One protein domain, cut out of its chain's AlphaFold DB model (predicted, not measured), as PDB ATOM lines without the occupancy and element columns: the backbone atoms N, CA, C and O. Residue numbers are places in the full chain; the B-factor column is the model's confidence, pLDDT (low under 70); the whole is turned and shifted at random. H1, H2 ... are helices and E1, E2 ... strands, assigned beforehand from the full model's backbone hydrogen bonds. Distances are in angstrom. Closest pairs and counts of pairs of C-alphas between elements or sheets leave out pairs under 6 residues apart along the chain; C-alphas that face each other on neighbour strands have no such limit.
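This is residues 2 to 65 and 221 to 251 of the 251 residues of the protein "Hypothetical protein" of Chlamydomonas leiostraca (UniProt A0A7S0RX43). Short helices gather loosely round the longest helix, H4, and from the last turn of H4 a narrow two-stranded ribbon, E1 and E2, runs toward the far end, where H1 lies away from the other helices. H3 crosses H4 nearly at a right angle, while H5 meets the first part of H4, with H6 beyond H5 and H7 close to the first residue of H4. The printed part has 95 residues, with seven named helices and two named strands in the order H1 E1 H2 H3 H4 E2 H5 H6 H7; the sheet, E1 - E2, is antiparallel, and the class is mostly helix. The whole is loose, with a radius of gyration of the C-alphas of 17.0 A, and elongated, spanning 51 by 29 by 21 A.

E1, residues 14 to 16, and E2, residues 57 to 61, are antiparallel neighbours at 126 degrees; N 16 and O 59 are 2.8 A apart and N 61 and O 14 also 2.8 A, within hydrogen-bond range. A tight link joins E2 to H4, residues 41 to 55. H3, residues 28 to 35, touches H4 about perpendicular, at 85 degrees; their closest C-alphas, of Ile 31 and Ala 48, are 6.6 A apart. H2, residues 21 to 26, is close to H4 but not clearly touching, with the C-alphas of Val 24 and Ala 48 closest at 6.3 A; H2 and H3 meet only through their link. H5, residues 221 to 229, only just touches H4, with 3 pairs of C-alphas within 8 A and residues 42 to 45 of H4 alone; the closest, of Asn 45 and Gly 221, are 6.1 A apart, and the tilt is steep, 45 degrees, opposite ways. H6, residues 232 to 237, and H5 touch only at the corner, closest at the C-alphas of Phe 229 and Ala 235, 5.3 A. H7, residues 245 to 248, is close to H4 but not clearly touching, with the C-alphas of Val 41 and Leu 245 closest at 5.9 A. H1, residues 2 to 6, touches no helix. Every O i to N i+4 pair is within hydrogen-bond range in H1 to H6; H7 is too short for such a pair.

H4 is 21.2 A long from C-alpha 41 at (-85.349, 141.237, -13.190) to C-alpha 55 at (-64.486, 137.360, -14.126). E2 is 12.0 A long, H5 11.2 A and H3 10.3 A. H1 begins at C-alpha 2 (-57.709, 160.645, -10.828).

The C-alphas of Gly 9 and Ala 249, the two farthest apart, are 51.9 A apart. Residues 66 to 220 are not printed, and C-alphas 65 and 221 are 35.1 A apart across the cut. Of the links that are printed whole, none is long. Mean pLDDT of the printed part is 92.5, with residues 65 and 249 to 251 under 70.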
ATOM      1  N   GLU A   2     -57.882 160.161 -12.215       91.75
ATOM      2  CA  GLU A   2     -57.709 160.645 -10.828       91.75
ATOM      3  C   GLU A   2     -56.965 159.676  -9.882       91.75
ATOM      4  O   GLU A   2     -55.951 160.045  -9.300       91.75
ATOM      5  N   LEU A   3     -57.380 158.405  -9.788       91.19
ATOM      6  CA  LEU A   3     -56.707 157.419  -8.921       91.19
ATOM      7  C   LEU A   3     -55.236 157.166  -9.295       91.19
ATOM      8  O   LEU A   3     -54.403 156.934  -8.420       91.19
ATOM      9  N   ALA A   4     -54.920 157.214 -10.593       89.62
ATOM     10  CA  ALA A   4     -53.551 157.055 -11.068       89.62
ATOM     11  C   ALA A   4     -52.693 158.265 -10.690       89.62
ATOM     12  O   ALA A   4     -51.554 158.082 -10.276       89.62
ATOM     13  N   ALA A   5     -53.251 159.475 -10.777       88.12
ATOM     14  CA  ALA A   5     -52.585 160.692 -10.323       88.12
ATOM     15  C   ALA A   5     -52.366 160.698  -8.799       88.12
ATOM     16  O   ALA A   5     -51.286 161.058  -8.349       88.12
ATOM     17  N   TYR A   6     -53.348 160.236  -8.016       89.69
ATOM     18  CA  TYR A   6     -53.248 160.147  -6.553       89.69
ATOM     19  C   TYR A   6     -52.167 159.163  -6.077       89.69
ATOM     20  O   TYR A   6     -51.458 159.427  -5.108       89.69
ATOM     21  N   ALA A   7     -52.025 158.017  -6.747       90.06
ATOM     22  CA  ALA A   7     -51.037 156.999  -6.395       90.06
ATOM     23  C   ALA A   7     -50.210 156.591  -7.628       90.06
ATOM     24  O   ALA A   7     -50.437 155.504  -8.175       90.06
ATOM     25  N   PRO A   8     -49.246 157.423  -8.060       86.25
ATOM     26  CA  PRO A   8     -48.506 157.232  -9.310       86.25
ATOM     27  C   PRO A   8     -47.603 155.992  -9.295       86.25
ATOM     28  O   PRO A   8     -47.452 155.310 -10.305       86.25
ATOM     29  N   GLY A   9     -47.070 155.623  -8.125       86.12
ATOM     30  CA  GLY A   9     -46.255 154.414  -7.960       86.12
ATOM     31  C   GLY A   9     -47.042 153.099  -8.033       86.12
ATOM     32  O   GLY A   9     -46.448 152.022  -8.037       86.12
ATOM     33  N   ARG A  10     -48.381 153.145  -8.074       90.75
ATOM     34  CA  ARG A  10     -49.215 151.943  -8.152       90.75
ATOM     35  C   ARG A  10     -49.406 151.509  -9.604       90.75
ATOM     36  O   ARG A  10     -49.765 152.301 -10.466       90.75
ATOM     37  N   ALA A  11     -49.253 150.209  -9.850       92.19
ATOM     38  CA  ALA A  11     -49.549 149.577 -11.134       92.19
ATOM     39  C   ALA A  11     -51.065 149.506 -11.385       92.19
ATOM     40  O   ALA A  11     -51.702 148.469 -11.198       92.19
ATOM     41  N   TRP A  12     -51.657 150.630 -11.779       93.62
ATOM     42  CA  TRP A  12     -53.060 150.690 -12.168       93.62
ATOM     43  C   TRP A  12     -53.276 149.968 -13.499       93.62
ATOM     44  O   TRP A  12     -52.508 150.143 -14.447       93.62
ATOM     45  N   ARG A  13     -54.326 149.148 -13.547       95.06
ATOM     46  CA  ARG A  13     -54.771 148.390 -14.719       95.06
ATOM     47  C   ARG A  13     -56.291 148.401 -14.713       95.06
ATOM     48  O   ARG A  13     -56.895 147.844 -13.797       95.06
ATOM     49  N   LEU A  14     -56.901 149.061 -15.686       96.00
ATOM     50  CA  LEU A  14     -58.339 148.970 -15.896       96.00
ATOM     51  C   LEU A  14     -58.596 147.813 -16.864       96.00
ATOM     52  O   LEU A  14     -57.952 147.730 -17.902       96.00
ATOM     53  N   VAL A  15     -59.509 146.911 -16.509       97.44
ATOM     54  CA  VAL A  15     -59.969 145.843 -17.404       97.44
ATOM     55  C   VAL A  15     -61.387 146.190 -17.828       97.44
ATOM     56  O   VAL A  15     -62.294 146.206 -16.995       97.44
ATOM     57  N   GLU A  16     -61.568 146.515 -19.102       97.38
ATOM     58  CA  GLU A  16     -62.873 146.797 -19.696       97.38
ATOM     59  C   GLU A  16     -63.571 145.474 -20.019       97.38
ATOM     60  O   GLU A  16     -63.200 144.763 -20.955       97.38
ATOM     61  N   VAL A  17     -64.549 145.114 -19.187       96.81
ATOM     62  CA  VAL A  17     -65.360 143.899 -19.334       96.81
ATOM     63  C   VAL A  17     -66.632 144.242 -20.114       96.81
ATOM     64  O   VAL A  17     -67.718 144.377 -19.548       96.81
ATOM     65  N   ASP A  18     -66.481 144.427 -21.422       94.25
ATOM     66  CA  ASP A  18     -67.570 144.812 -22.323       94.25
ATOM     67  C   ASP A  18     -68.390 143.591 -22.746       94.25
ATOM     68  O   ASP A  18     -68.091 142.914 -23.729       94.25
ATOM     69  N   ARG A  19     -69.425 143.288 -21.961       95.50
ATOM     70  CA  ARG A  19     -70.317 142.142 -22.169       95.50
ATOM     71  C   ARG A  19     -71.696 142.580 -22.635       95.50
ATOM     72  O   ARG A  19     -72.181 143.660 -22.295       95.50
ATOM     73  N   THR A  20     -72.334 141.717 -23.410       96.31
ATOM     74  CA  THR A  20     -73.647 141.926 -24.019       96.31
ATOM     75  C   THR A  20     -74.732 141.141 -23.287       96.31
ATOM     76  O   THR A  20     -74.452 140.323 -22.414       96.31
ATOM     77  N   LEU A  21     -75.998 141.355 -23.660       96.62
ATOM     78  CA  LEU A  21     -77.079 140.500 -23.169       96.62
ATOM     79  C   LEU A  21     -76.954 139.049 -23.656       96.62
ATOM     80  O   LEU A  21     -77.391 138.161 -22.942       96.62
ATOM     81  N   ALA A  22     -76.308 138.798 -24.799       97.12
ATOM     82  CA  ALA A  22     -76.061 137.433 -25.262       97.12
ATOM     83  C   ALA A  22     -75.085 136.685 -24.335       97.12
ATOM     84  O   ALA A  22     -75.286 135.507 -24.063       97.12
ATOM     85  N   ASP A  23     -74.077 137.376 -23.783       96.88
ATOM     86  CA  ASP A  23     -73.203 136.803 -22.748       96.88
ATOM     87  C   ASP A  23     -73.994 136.468 -21.471       96.88
ATOM     88  O   ASP A  23     -73.713 135.475 -20.807       96.88
ATOM     89  N   VAL A  24     -74.989 137.291 -21.118       96.69
ATOM     90  CA  VAL A  24     -75.882 137.013 -19.983       96.69
ATOM     91  C   VAL A  24     -76.739 135.787 -20.273       96.69
ATOM     92  O   VAL A  24     -76.825 134.905 -19.426       96.69
ATOM     93  N   ASP A  25     -77.340 135.715 -21.461       95.69
ATOM     94  CA  ASP A  25     -78.207 134.608 -21.867       95.69
ATOM     95  C   ASP A  25     -77.437 133.274 -21.876       95.69
ATOM     96  O   ASP A  25     -77.939 132.278 -21.364       95.69
ATOM     97  N   ALA A  26     -76.179 133.273 -22.336       97.56
ATOM     98  CA  ALA A  26     -75.308 132.092 -22.354       97.56
ATOM     99  C   ALA A  26     -75.009 131.502 -20.961       97.56
ATOM    100  O   ALA A  26     -74.648 130.331 -20.849       97.56
ATOM    101  N   HIS A  27     -75.154 132.299 -19.900       96.69
ATOM    102  CA  HIS A  27     -74.888 131.892 -18.517       96.69
ATOM    103  C   HIS A  27     -76.103 132.061 -17.601       96.69
ATOM    104  O   HIS A  27     -75.970 131.959 -16.381       96.69
ATOM    105  N   LYS A  28     -77.286 132.331 -18.166       93.56
ATOM    106  CA  LYS A  28     -78.474 132.757 -17.421       93.56
ATOM    107  C   LYS A  28     -78.849 131.758 -16.331       93.56
ATOM    108  O   LYS A  28     -78.938 132.155 -15.173       93.56
ATOM    109  N   ASP A  29     -78.996 130.483 -16.672       94.25
ATOM    110  CA  ASP A  29     -79.421 129.449 -15.718       94.25
ATOM    111  C   ASP A  29     -78.411 129.268 -14.580       94.25
ATOM    112  O   ASP A  29     -78.784 129.181 -13.409       94.25
ATOM    113  N   HIS A  30     -77.116 129.300 -14.906       97.44
ATOM    114  CA  HIS A  30     -76.042 129.239 -13.913       97.44
ATOM    115  C   HIS A  30     -76.095 130.434 -12.956       97.44
ATOM    116  O   HIS A  30     -76.108 130.263 -11.737       97.44
ATOM    117  N   ILE A  31     -76.212 131.648 -13.500       97.25
ATOM    118  CA  ILE A  31     -76.328 132.871 -12.701       97.25
ATOM    119  C   ILE A  31     -77.579 132.806 -11.817       97.25
ATOM    120  O   ILE A  31     -77.497 133.127 -10.636       97.25
ATOM    121  N   LEU A  32     -78.725 132.355 -12.330       95.19
ATOM    122  CA  LEU A  32     -79.957 132.243 -11.541       95.19
ATOM    123  C   LEU A  32     -79.821 131.271 -10.363       95.19
ATOM    124  O   LEU A  32     -80.268 131.592  -9.260       95.19
ATOM    125  N   ASN A  33     -79.126 130.149 -10.550       96.00
ATOM    126  CA  ASN A  33     -78.821 129.226  -9.456       96.00
ATOM    127  C   ASN A  33     -77.980 129.898  -8.357       96.00
ATOM    128  O   ASN A  33     -78.264 129.741  -7.166       96.00
ATOM    129  N   LEU A  34     -76.994 130.718  -8.738       96.88
ATOM    130  CA  LEU A  34     -76.199 131.509  -7.790       96.88
ATOM    131  C   LEU A  34     -77.024 132.603  -7.090       96.88
ATOM    132  O   LEU A  34     -76.693 133.006  -5.974       96.88
ATOM    133  N   LEU A  35     -78.099 133.088  -7.719       95.44
ATOM    134  CA  LEU A  35     -78.952 134.157  -7.197       95.44
ATOM    135  C   LEU A  35     -80.021 133.684  -6.208       95.44
ATOM    136  O   LEU A  35     -80.462 134.488  -5.379       95.44
ATOM    137  N   HIS A  36     -80.407 132.406  -6.240       91.81
ATOM    138  CA  HIS A  36     -81.470 131.845  -5.402       91.81
ATOM    139  C   HIS A  36     -81.357 132.278  -3.921       91.81
ATOM    140  O   HIS A  36     -80.257 132.288  -3.373       91.81
ATOM    141  N   PRO A  37     -82.440 132.631  -3.211       91.44
ATOM    142  CA  PRO A  37     -83.838 132.607  -3.644       91.44
ATOM    143  C   PRO A  37     -84.279 133.882  -4.381       91.44
ATOM    144  O   PRO A  37     -85.470 134.090  -4.586       91.44
ATOM    145  N   ALA A  38     -83.354 134.778  -4.734       90.06
ATOM    146  CA  ALA A  38     -83.692 135.992  -5.463       90.06
ATOM    147  C   ALA A  38     -84.014 135.658  -6.930       90.06
ATOM    148  O   ALA A  38     -83.312 134.865  -7.552       90.06
ATOM    149  N   GLY A  39     -85.068 136.265  -7.476       91.06
ATOM    150  CA  GLY A  39     -85.644 135.847  -8.760       91.06
ATOM    151  C   GLY A  39     -86.348 136.963  -9.526       91.06
ATOM    152  O   GLY A  39     -87.260 136.694 -10.303       91.06
ATOM    153  N   THR A  40     -85.979 138.224  -9.292       94.75
ATOM    154  CA  THR A  40     -86.526 139.364 -10.046       94.75
ATOM    155  C   THR A  40     -85.610 139.798 -11.190       94.75
ATOM    156  O   THR A  40     -84.414 139.507 -11.200       94.75
ATOM    157  N   VAL A  41     -86.144 140.583 -12.129       95.31
ATOM    158  CA  VAL A  41     -85.349 141.237 -13.190       95.31
ATOM    159  C   VAL A  41     -84.190 142.050 -12.617       95.31
ATOM    160  O   VAL A  41     -83.093 142.052 -13.172       95.31
ATOM    161  N   MET A  42     -84.410 142.758 -11.506       95.19
ATOM    162  CA  MET A  42     -83.348 143.520 -10.852       95.19
ATOM    163  C   MET A  42     -82.266 142.604 -10.284       95.19
ATOM    164  O   MET A  42     -81.088 142.945 -10.379       95.19
ATOM    165  N   ASP A  43     -82.649 141.467  -9.703       95.50
ATOM    166  CA  ASP A  43     -81.688 140.512  -9.153       95.50
ATOM    167  C   ASP A  43     -80.810 139.927 -10.263       95.50
ATOM    168  O   ASP A  43     -79.588 139.947 -10.118       95.50
ATOM    169  N   LEU A  44     -81.397 139.529 -11.401       96.62
ATOM    170  CA  LEU A  44     -80.636 139.071 -12.570       96.62
ATOM    171  C   LEU A  44     -79.723 140.170 -13.122       96.62
ATOM    172  O   LEU A  44     -78.543 139.929 -13.351       96.62
ATOM    173  N   ASN A  45     -80.224 141.395 -13.283       97.44
ATOM    174  CA  ASN A  45     -79.431 142.497 -13.832       97.44
ATOM    175  C   ASN A  45     -78.262 142.908 -12.922       97.44
ATOM    176  O   ASN A  45     -77.183 143.241 -13.412       97.44
ATOM    177  N   ILE A  46     -78.459 142.917 -11.600       97.31
ATOM    178  CA  ILE A  46     -77.379 143.174 -10.637       97.31
ATOM    179  C   ILE A  46     -76.399 142.000 -10.630       97.31
ATOM    180  O   ILE A  46     -75.192 142.219 -10.718       97.31
ATOM    181  N   GLY A  47     -76.929 140.779 -10.559       97.62
ATOM    182  CA  GLY A  47     -76.162 139.545 -10.474       97.62
ATOM    183  C   GLY A  47     -75.272 139.310 -11.679       97.62
ATOM    184  O   GLY A  47     -74.067 139.153 -11.525       97.62
ATOM    185  N   ALA A  48     -75.844 139.364 -12.879       98.06
ATOM    186  CA  ALA A  48     -75.114 139.162 -14.122       98.06
ATOM    187  C   ALA A  48     -74.035 140.231 -14.327       98.06
ATOM    188  O   ALA A  48     -72.903 139.903 -14.673       98.06
ATOM    189  N   ALA A  49     -74.346 141.504 -14.048       98.12
ATOM    190  CA  ALA A  49     -73.352 142.569 -14.143       98.12
ATOM    191  C   ALA A  49     -72.182 142.357 -13.173       98.12
ATOM    192  O   ALA A  49     -71.034 142.582 -13.553       98.12
ATOM    193  N   LEU A  50     -72.458 141.929 -11.937       98.19
ATOM    194  CA  LEU A  50     -71.413 141.634 -10.961       98.19
ATOM    195  C   LEU A  50     -70.604 140.395 -11.363       98.19
ATOM    196  O   LEU A  50     -69.380 140.473 -11.400       98.19
ATOM    197  N   TRP A  51     -71.266 139.285 -11.688       98.38
ATOM    198  CA  TRP A  51     -70.619 138.021 -12.043       98.38
ATOM    199  C   TRP A  51     -69.694 138.186 -13.252       98.38
ATOM    200  O   TRP A  51     -68.520 137.836 -13.179       98.38
ATOM    201  N   LEU A  52     -70.167 138.832 -14.323       97.94
ATOM    202  CA  LEU A  52     -69.344 139.118 -15.499       97.94
ATOM    203  C   LEU A  52     -68.143 140.011 -15.149       97.94
ATOM    204  O   LEU A  52     -67.017 139.710 -15.542       97.94
ATOM    205  N   ALA A  53     -68.358 141.082 -14.375       97.56
ATOM    206  CA  ALA A  53     -67.286 141.993 -13.975       97.56
ATOM    207  C   ALA A  53     -66.217 141.303 -13.108       97.56
ATOM    208  O   ALA A  53     -65.025 141.567 -13.275       97.56
ATOM    209  N   VAL A  54     -66.626 140.406 -12.209       97.62
ATOM    210  CA  VAL A  54     -65.724 139.668 -11.313       97.62
ATOM    211  C   VAL A  54     -64.867 138.648 -12.066       97.62
ATOM    212  O   VAL A  54     -63.726 138.413 -11.662       97.62
ATOM    213  N   GLY A  55     -65.330 138.136 -13.211       96.62
ATOM    214  CA  GLY A  55     -64.486 137.360 -14.126       96.62
ATOM    215  C   GLY A  55     -63.211 138.109 -14.544       96.62
ATOM    216  O   GLY A  55     -62.168 137.486 -14.749       96.62
ATOM    217  N   ALA A  56     -63.259 139.451 -14.575       96.50
ATOM    218  CA  ALA A  56     -62.133 140.360 -14.819       96.50
ATOM    219  C   ALA A  56     -61.289 139.969 -16.044       96.50
ATOM    220  O   ALA A  56     -60.054 140.017 -16.006       96.50
ATOM    221  N   SER A  57     -61.985 139.573 -17.108       97.19
ATOM    222  CA  SER A  57     -61.440 139.217 -18.413       97.19
ATOM    223  C   SER A  57     -62.029 140.139 -19.474       97.19
ATOM    224  O   SER A  57     -63.254 140.223 -19.609       97.19
ATOM    225  N   GLY A  58     -61.163 140.850 -20.192       97.38
ATOM    226  CA  GLY A  58     -61.570 141.865 -21.155       97.38
ATOM    227  C   GLY A  58     -60.383 142.609 -21.755       97.38
ATOM    228  O   GLY A  58     -59.289 142.054 -21.872       97.38
ATOM    229  N   THR A  59     -60.591 143.869 -22.125       98.12
ATOM    230  CA  THR A  59     -59.553 144.688 -22.763       98.12
ATOM    231  C   THR A  59     -58.780 145.494 -21.723       98.12
ATOM    232  O   THR A  59     -59.374 146.176 -20.888       98.12
ATOM    233  N   LEU A  60     -57.448 145.431 -21.754       97.44
ATOM    234  CA  LEU A  60     -56.606 146.207 -20.847       97.44
ATOM    235  C   LEU A  60     -56.568 147.684 -21.250       97.44
ATOM    236  O   LEU A  60     -56.290 148.005 -22.402       97.44
ATOM    237  N   ARG A  61     -56.756 148.571 -20.271       95.38
ATOM    238  CA  ARG A  61     -56.446 149.998 -20.361       95.38
ATOM    239  C   ARG A  61     -55.408 150.383 -19.320       95.38
ATOM    240  O   ARG A  61     -55.647 150.279 -18.108       95.38
ATOM    241  N   LEU A  62     -54.249 150.818 -19.788       92.25
ATOM    242  CA  LEU A  62     -53.178 151.346 -18.957       92.25
ATOM    243  C   LEU A  62     -53.350 152.862 -18.778       92.25
ATOM    244  O   LEU A  62     -53.845 153.545 -19.674       92.25
ATOM    245  N   PRO A  63     -52.972 153.423 -17.615       88.00
ATOM    246  CA  PRO A  63     -52.924 154.868 -17.455       88.00
ATOM    247  C   PRO A  63     -52.001 155.492 -18.507       88.00
ATOM    248  O   PRO A  63     -50.970 154.892 -18.830       88.00
ATOM    249  N   PRO A  64     -52.312 156.705 -18.995       78.12
ATOM    250  CA  PRO A  64     -51.374 157.431 -19.834       78.12
ATOM    251  C   PRO A  64     -50.050 157.636 -19.074       78.12
ATOM    252  O   PRO A  64     -50.078 157.780 -17.843       78.12
ATOM    253  N   PRO A  65     -48.898 157.661 -19.771       69.69
ATOM    254  CA  PRO A  65     -47.626 158.021 -19.157       69.69
ATOM    255  C   PRO A  65     -47.767 159.368 -18.442       69.69
ATOM    256  O   PRO A  65     -48.222 160.345 -19.034       69.69
ATOM    257  N   GLY A 221     -79.576 147.213 -17.241       96.25
ATOM    258  CA  GLY A 221     -80.985 147.475 -16.946       96.25
ATOM    259  C   GLY A 221     -81.695 148.213 -18.083       96.25
ATOM    260  O   GLY A 221     -82.847 147.924 -18.382       96.25
ATOM    261  N   LYS A 222     -81.002 149.125 -18.783       96.31
ATOM    262  CA  LYS A 222     -81.563 149.827 -19.950       96.31
ATOM    263  C   LYS A 222     -81.761 148.867 -21.125       96.31
ATOM    264  O   LYS A 222     -82.781 148.965 -21.801       96.31
ATOM    265  N   ALA A 223     -80.789 147.991 -21.373       96.38
ATOM    266  CA  ALA A 223     -80.838 147.015 -22.457       96.38
ATOM    267  C   ALA A 223     -81.927 145.959 -22.203       96.38
ATOM    268  O   ALA A 223     -82.801 145.772 -23.046       96.38
ATOM    269  N   SER A 224     -81.937 145.363 -21.007       95.62
ATOM    270  CA  SER A 224     -82.959 144.411 -20.557       95.62
ATOM    271  C   SER A 224     -84.359 145.031 -20.623       95.62
ATOM    272  O   SER A 224     -85.257 144.443 -21.212       95.62
ATOM    273  N   ASN A 225     -84.545 146.272 -20.156       95.94
ATOM    274  CA  ASN A 225     -85.845 146.945 -20.240       95.94
ATOM    275  C   ASN A 225     -86.387 147.067 -21.672       95.94
ATOM    276  O   ASN A 225     -87.591 146.957 -21.891       95.94
ATOM    277  N   VAL A 226     -85.515 147.364 -22.640       96.06
ATOM    278  CA  VAL A 226     -85.913 147.470 -24.050       96.06
ATOM    279  C   VAL A 226     -86.261 146.094 -24.607       96.06
ATOM    280  O   VAL A 226     -87.276 145.981 -25.284       96.06
ATOM    281  N   ARG A 227     -85.471 145.064 -24.285       94.31
ATOM    282  CA  ARG A 227     -85.708 143.690 -24.737       94.31
ATOM    283  C   ARG A 227     -87.019 143.120 -24.187       94.31
ATOM    284  O   ARG A 227     -87.865 142.712 -24.969       94.31
ATOM    285  N   GLU A 228     -87.218 143.173 -22.871       93.56
ATOM    286  CA  GLU A 228     -88.334 142.469 -22.213       93.56
ATOM    287  C   GLU A 228     -89.646 143.268 -22.184       93.56
ATOM    288  O   GLU A 228     -90.730 142.705 -22.057       93.56
ATOM    289  N   PHE A 229     -89.576 144.601 -22.273       94.44
ATOM    290  CA  PHE A 229     -90.756 145.469 -22.143       94.44
ATOM    291  C   PHE A 229     -90.947 146.412 -23.338       94.44
ATOM    292  O   PHE A 229     -91.804 147.297 -23.293       94.44
ATOM    293  N   GLY A 230     -90.126 146.291 -24.385       94.88
ATOM    294  CA  GLY A 230     -90.149 147.125 -25.593       94.88
ATOM    295  C   GLY A 230     -89.615 148.552 -25.402       94.88
ATOM    296  O   GLY A 230     -89.151 149.185 -26.346       94.88
ATOM    297  N   SER A 231     -89.655 149.105 -24.185       95.50
ATOM    298  CA  SER A 231     -89.074 150.415 -23.880       95.50
ATOM    299  C   SER A 231     -88.834 150.622 -22.385       95.50
ATOM    300  O   SER A 231     -89.533 150.078 -21.532       95.50
ATOM    301  N   ASN A 232     -87.924 151.542 -22.052       93.94
ATOM    302  CA  ASN A 232     -87.710 151.967 -20.662       93.94
ATOM    303  C   ASN A 232     -88.965 152.590 -20.025       93.94
ATOM    304  O   ASN A 232     -89.190 152.442 -18.827       93.94
ATOM    305  N   ARG A 233     -89.808 153.269 -20.815       94.56
ATOM    306  CA  ARG A 233     -91.060 153.858 -20.316       94.56
ATOM    307  C   ARG A 233     -92.055 152.768 -19.912       94.56
ATOM    308  O   ARG A 233     -92.671 152.876 -18.855       94.56
ATOM    309  N   ALA A 234     -92.196 151.734 -20.738       94.06
ATOM    310  CA  ALA A 234     -93.056 150.591 -20.450       94.06
ATOM    311  C   ALA A 234     -92.542 149.791 -19.242       94.06
ATOM    312  O   ALA A 234     -93.322 149.500 -18.336       94.06
ATOM    313  N   ALA A 235     -91.231 149.541 -19.173       94.31
ATOM    314  CA  ALA A 235     -90.592 148.883 -18.036       94.31
ATOM    315  C   ALA A 235     -90.856 149.620 -16.709       94.31
ATOM    316  O   ALA A 235     -91.276 149.012 -15.726       94.31
ATOM    317  N   ASN A 236     -90.694 150.948 -16.688       92.81
ATOM    318  CA  ASN A 236     -90.954 151.754 -15.492       92.81
ATOM    319  C   ASN A 236     -92.426 151.698 -15.055       92.81
ATOM    320  O   ASN A 236     -92.694 151.574 -13.863       92.81
ATOM    321  N   ARG A 237     -93.380 151.740 -15.999       94.19
ATOM    322  CA  ARG A 237     -94.820 151.614 -15.693       94.19
ATOM    323  C   ARG A 237     -95.170 150.276 -15.042       94.19
ATOM    324  O   ARG A 237     -96.092 150.227 -14.240       94.19
ATOM    325  N   ARG A 238     -94.437 149.211 -15.379       92.75
ATOM    326  CA  ARG A 238     -94.618 147.870 -14.805       92.75
ATOM    327  C   ARG A 238     -93.753 147.605 -13.575       92.75
ATOM    328  O   ARG A 238     -93.764 146.488 -13.076       92.75
ATOM    329  N   ASN A 239     -92.996 148.597 -13.097       93.38
ATOM    330  CA  ASN A 239     -92.005 148.406 -12.040       93.38
ATOM    331  C   ASN A 239     -91.080 147.205 -12.341       93.38
ATOM    332  O   ASN A 239     -90.894 146.324 -11.502       93.38
ATOM    333  N   ALA A 240     -90.527 147.172 -13.562       92.69
ATOM    334  CA  ALA A 240     -89.805 146.034 -14.136       92.69
ATOM    335  C   ALA A 240     -88.813 145.365 -13.179       92.69
ATOM    336  O   ALA A 240     -88.770 144.145 -13.101       92.69
ATOM    337  N   GLY A 241     -88.063 146.147 -12.397       91.31
ATOM    338  CA  GLY A 241     -87.091 145.604 -11.450       91.31
ATOM    339  C   GLY A 241     -87.683 144.678 -10.381       91.31
ATOM    340  O   GLY A 241     -86.957 143.846  -9.861       91.31
ATOM    341  N   SER A 242     -88.974 144.797 -10.059       94.44
ATOM    342  CA  SER A 242     -89.658 143.934  -9.080       94.44
ATOM    343  C   SER A 242     -90.417 142.772  -9.725       94.44
ATOM    344  O   SER A 242     -91.011 141.970  -9.011       94.44
ATOM    345  N   VAL A 243     -90.435 142.686 -11.057       95.06
ATOM    346  CA  VAL A 243     -91.110 141.603 -11.775       95.06
ATOM    347  C   VAL A 243     -90.326 140.311 -11.563       95.06
ATOM    348  O   VAL A 243     -89.106 140.290 -11.753       95.06
ATOM    349  N   ALA A 244     -91.024 139.249 -11.156       93.62
ATOM    350  CA  ALA A 244     -90.464 137.907 -11.066       93.62
ATOM    351  C   ALA A 244     -90.106 137.396 -12.466       93.62
ATOM    352  O   ALA A 244     -90.880 137.571 -13.406       93.62
ATOM    353  N   LEU A 245     -88.947 136.762 -12.608       91.06
ATOM    354  CA  LEU A 245     -88.461 136.271 -13.900       91.06
ATOM    355  C   LEU A 245     -89.385 135.206 -14.499       91.06
ATOM    356  O   LEU A 245     -89.627 135.216 -15.701       91.06
ATOM    357  N   GLU A 246     -89.977 134.365 -13.651       87.75
ATOM    358  CA  GLU A 246     -90.985 133.367 -14.036       87.75
ATOM    359  C   GLU A 246     -92.201 134.003 -14.730       87.75
ATOM    360  O   GLU A 246     -92.767 133.437 -15.662       87.75
ATOM    361  N   ALA A 247     -92.577 135.223 -14.328       85.75
ATOM    362  CA  ALA A 247     -93.722 135.937 -14.886       85.75
ATOM    363  C   ALA A 247     -93.443 136.566 -16.262       85.75
ATOM    364  O   ALA A 247     -94.371 137.065 -16.899       85.75
ATOM    365  N   LEU A 248     -92.188 136.581 -16.723       80.19
ATOM    366  CA  LEU A 248     -91.832 137.150 -18.022       80.19
ATOM    367  C   LEU A 248     -91.955 136.158 -19.185       80.19
ATOM    368  O   LEU A 248     -91.756 136.573 -20.321       80.19
ATOM    369  N   ALA A 249     -92.315 134.890 -18.935       58.31
ATOM    370  CA  ALA A 249     -92.351 133.839 -19.961       58.31
ATOM    371  C   ALA A 249     -91.048 133.777 -20.790       58.31
ATOM    372  O   ALA A 249     -91.064 133.506 -21.987       58.31
ATOM    373  N   ILE A 250     -89.915 134.053 -20.135       52.41
ATOM    374  CA  ILE A 250     -88.572 133.926 -20.705       52.41
ATOM    375  C   ILE A 250     -88.006 132.602 -20.188       52.41
ATOM    376  O   ILE A 250     -87.157 132.601 -19.290       52.41
ATOM    377  N   THR A 251     -88.530 131.483 -20.692       39.50
ATOM    378  CA  THR A 251     -87.760 130.229 -20.742       39.50
ATOM    379  C   THR A 251     -86.604 130.451 -21.699       39.50
ATOM    380  O   THR A 251     -86.895 130.619 -22.903       39.50
TER     381      THR A 251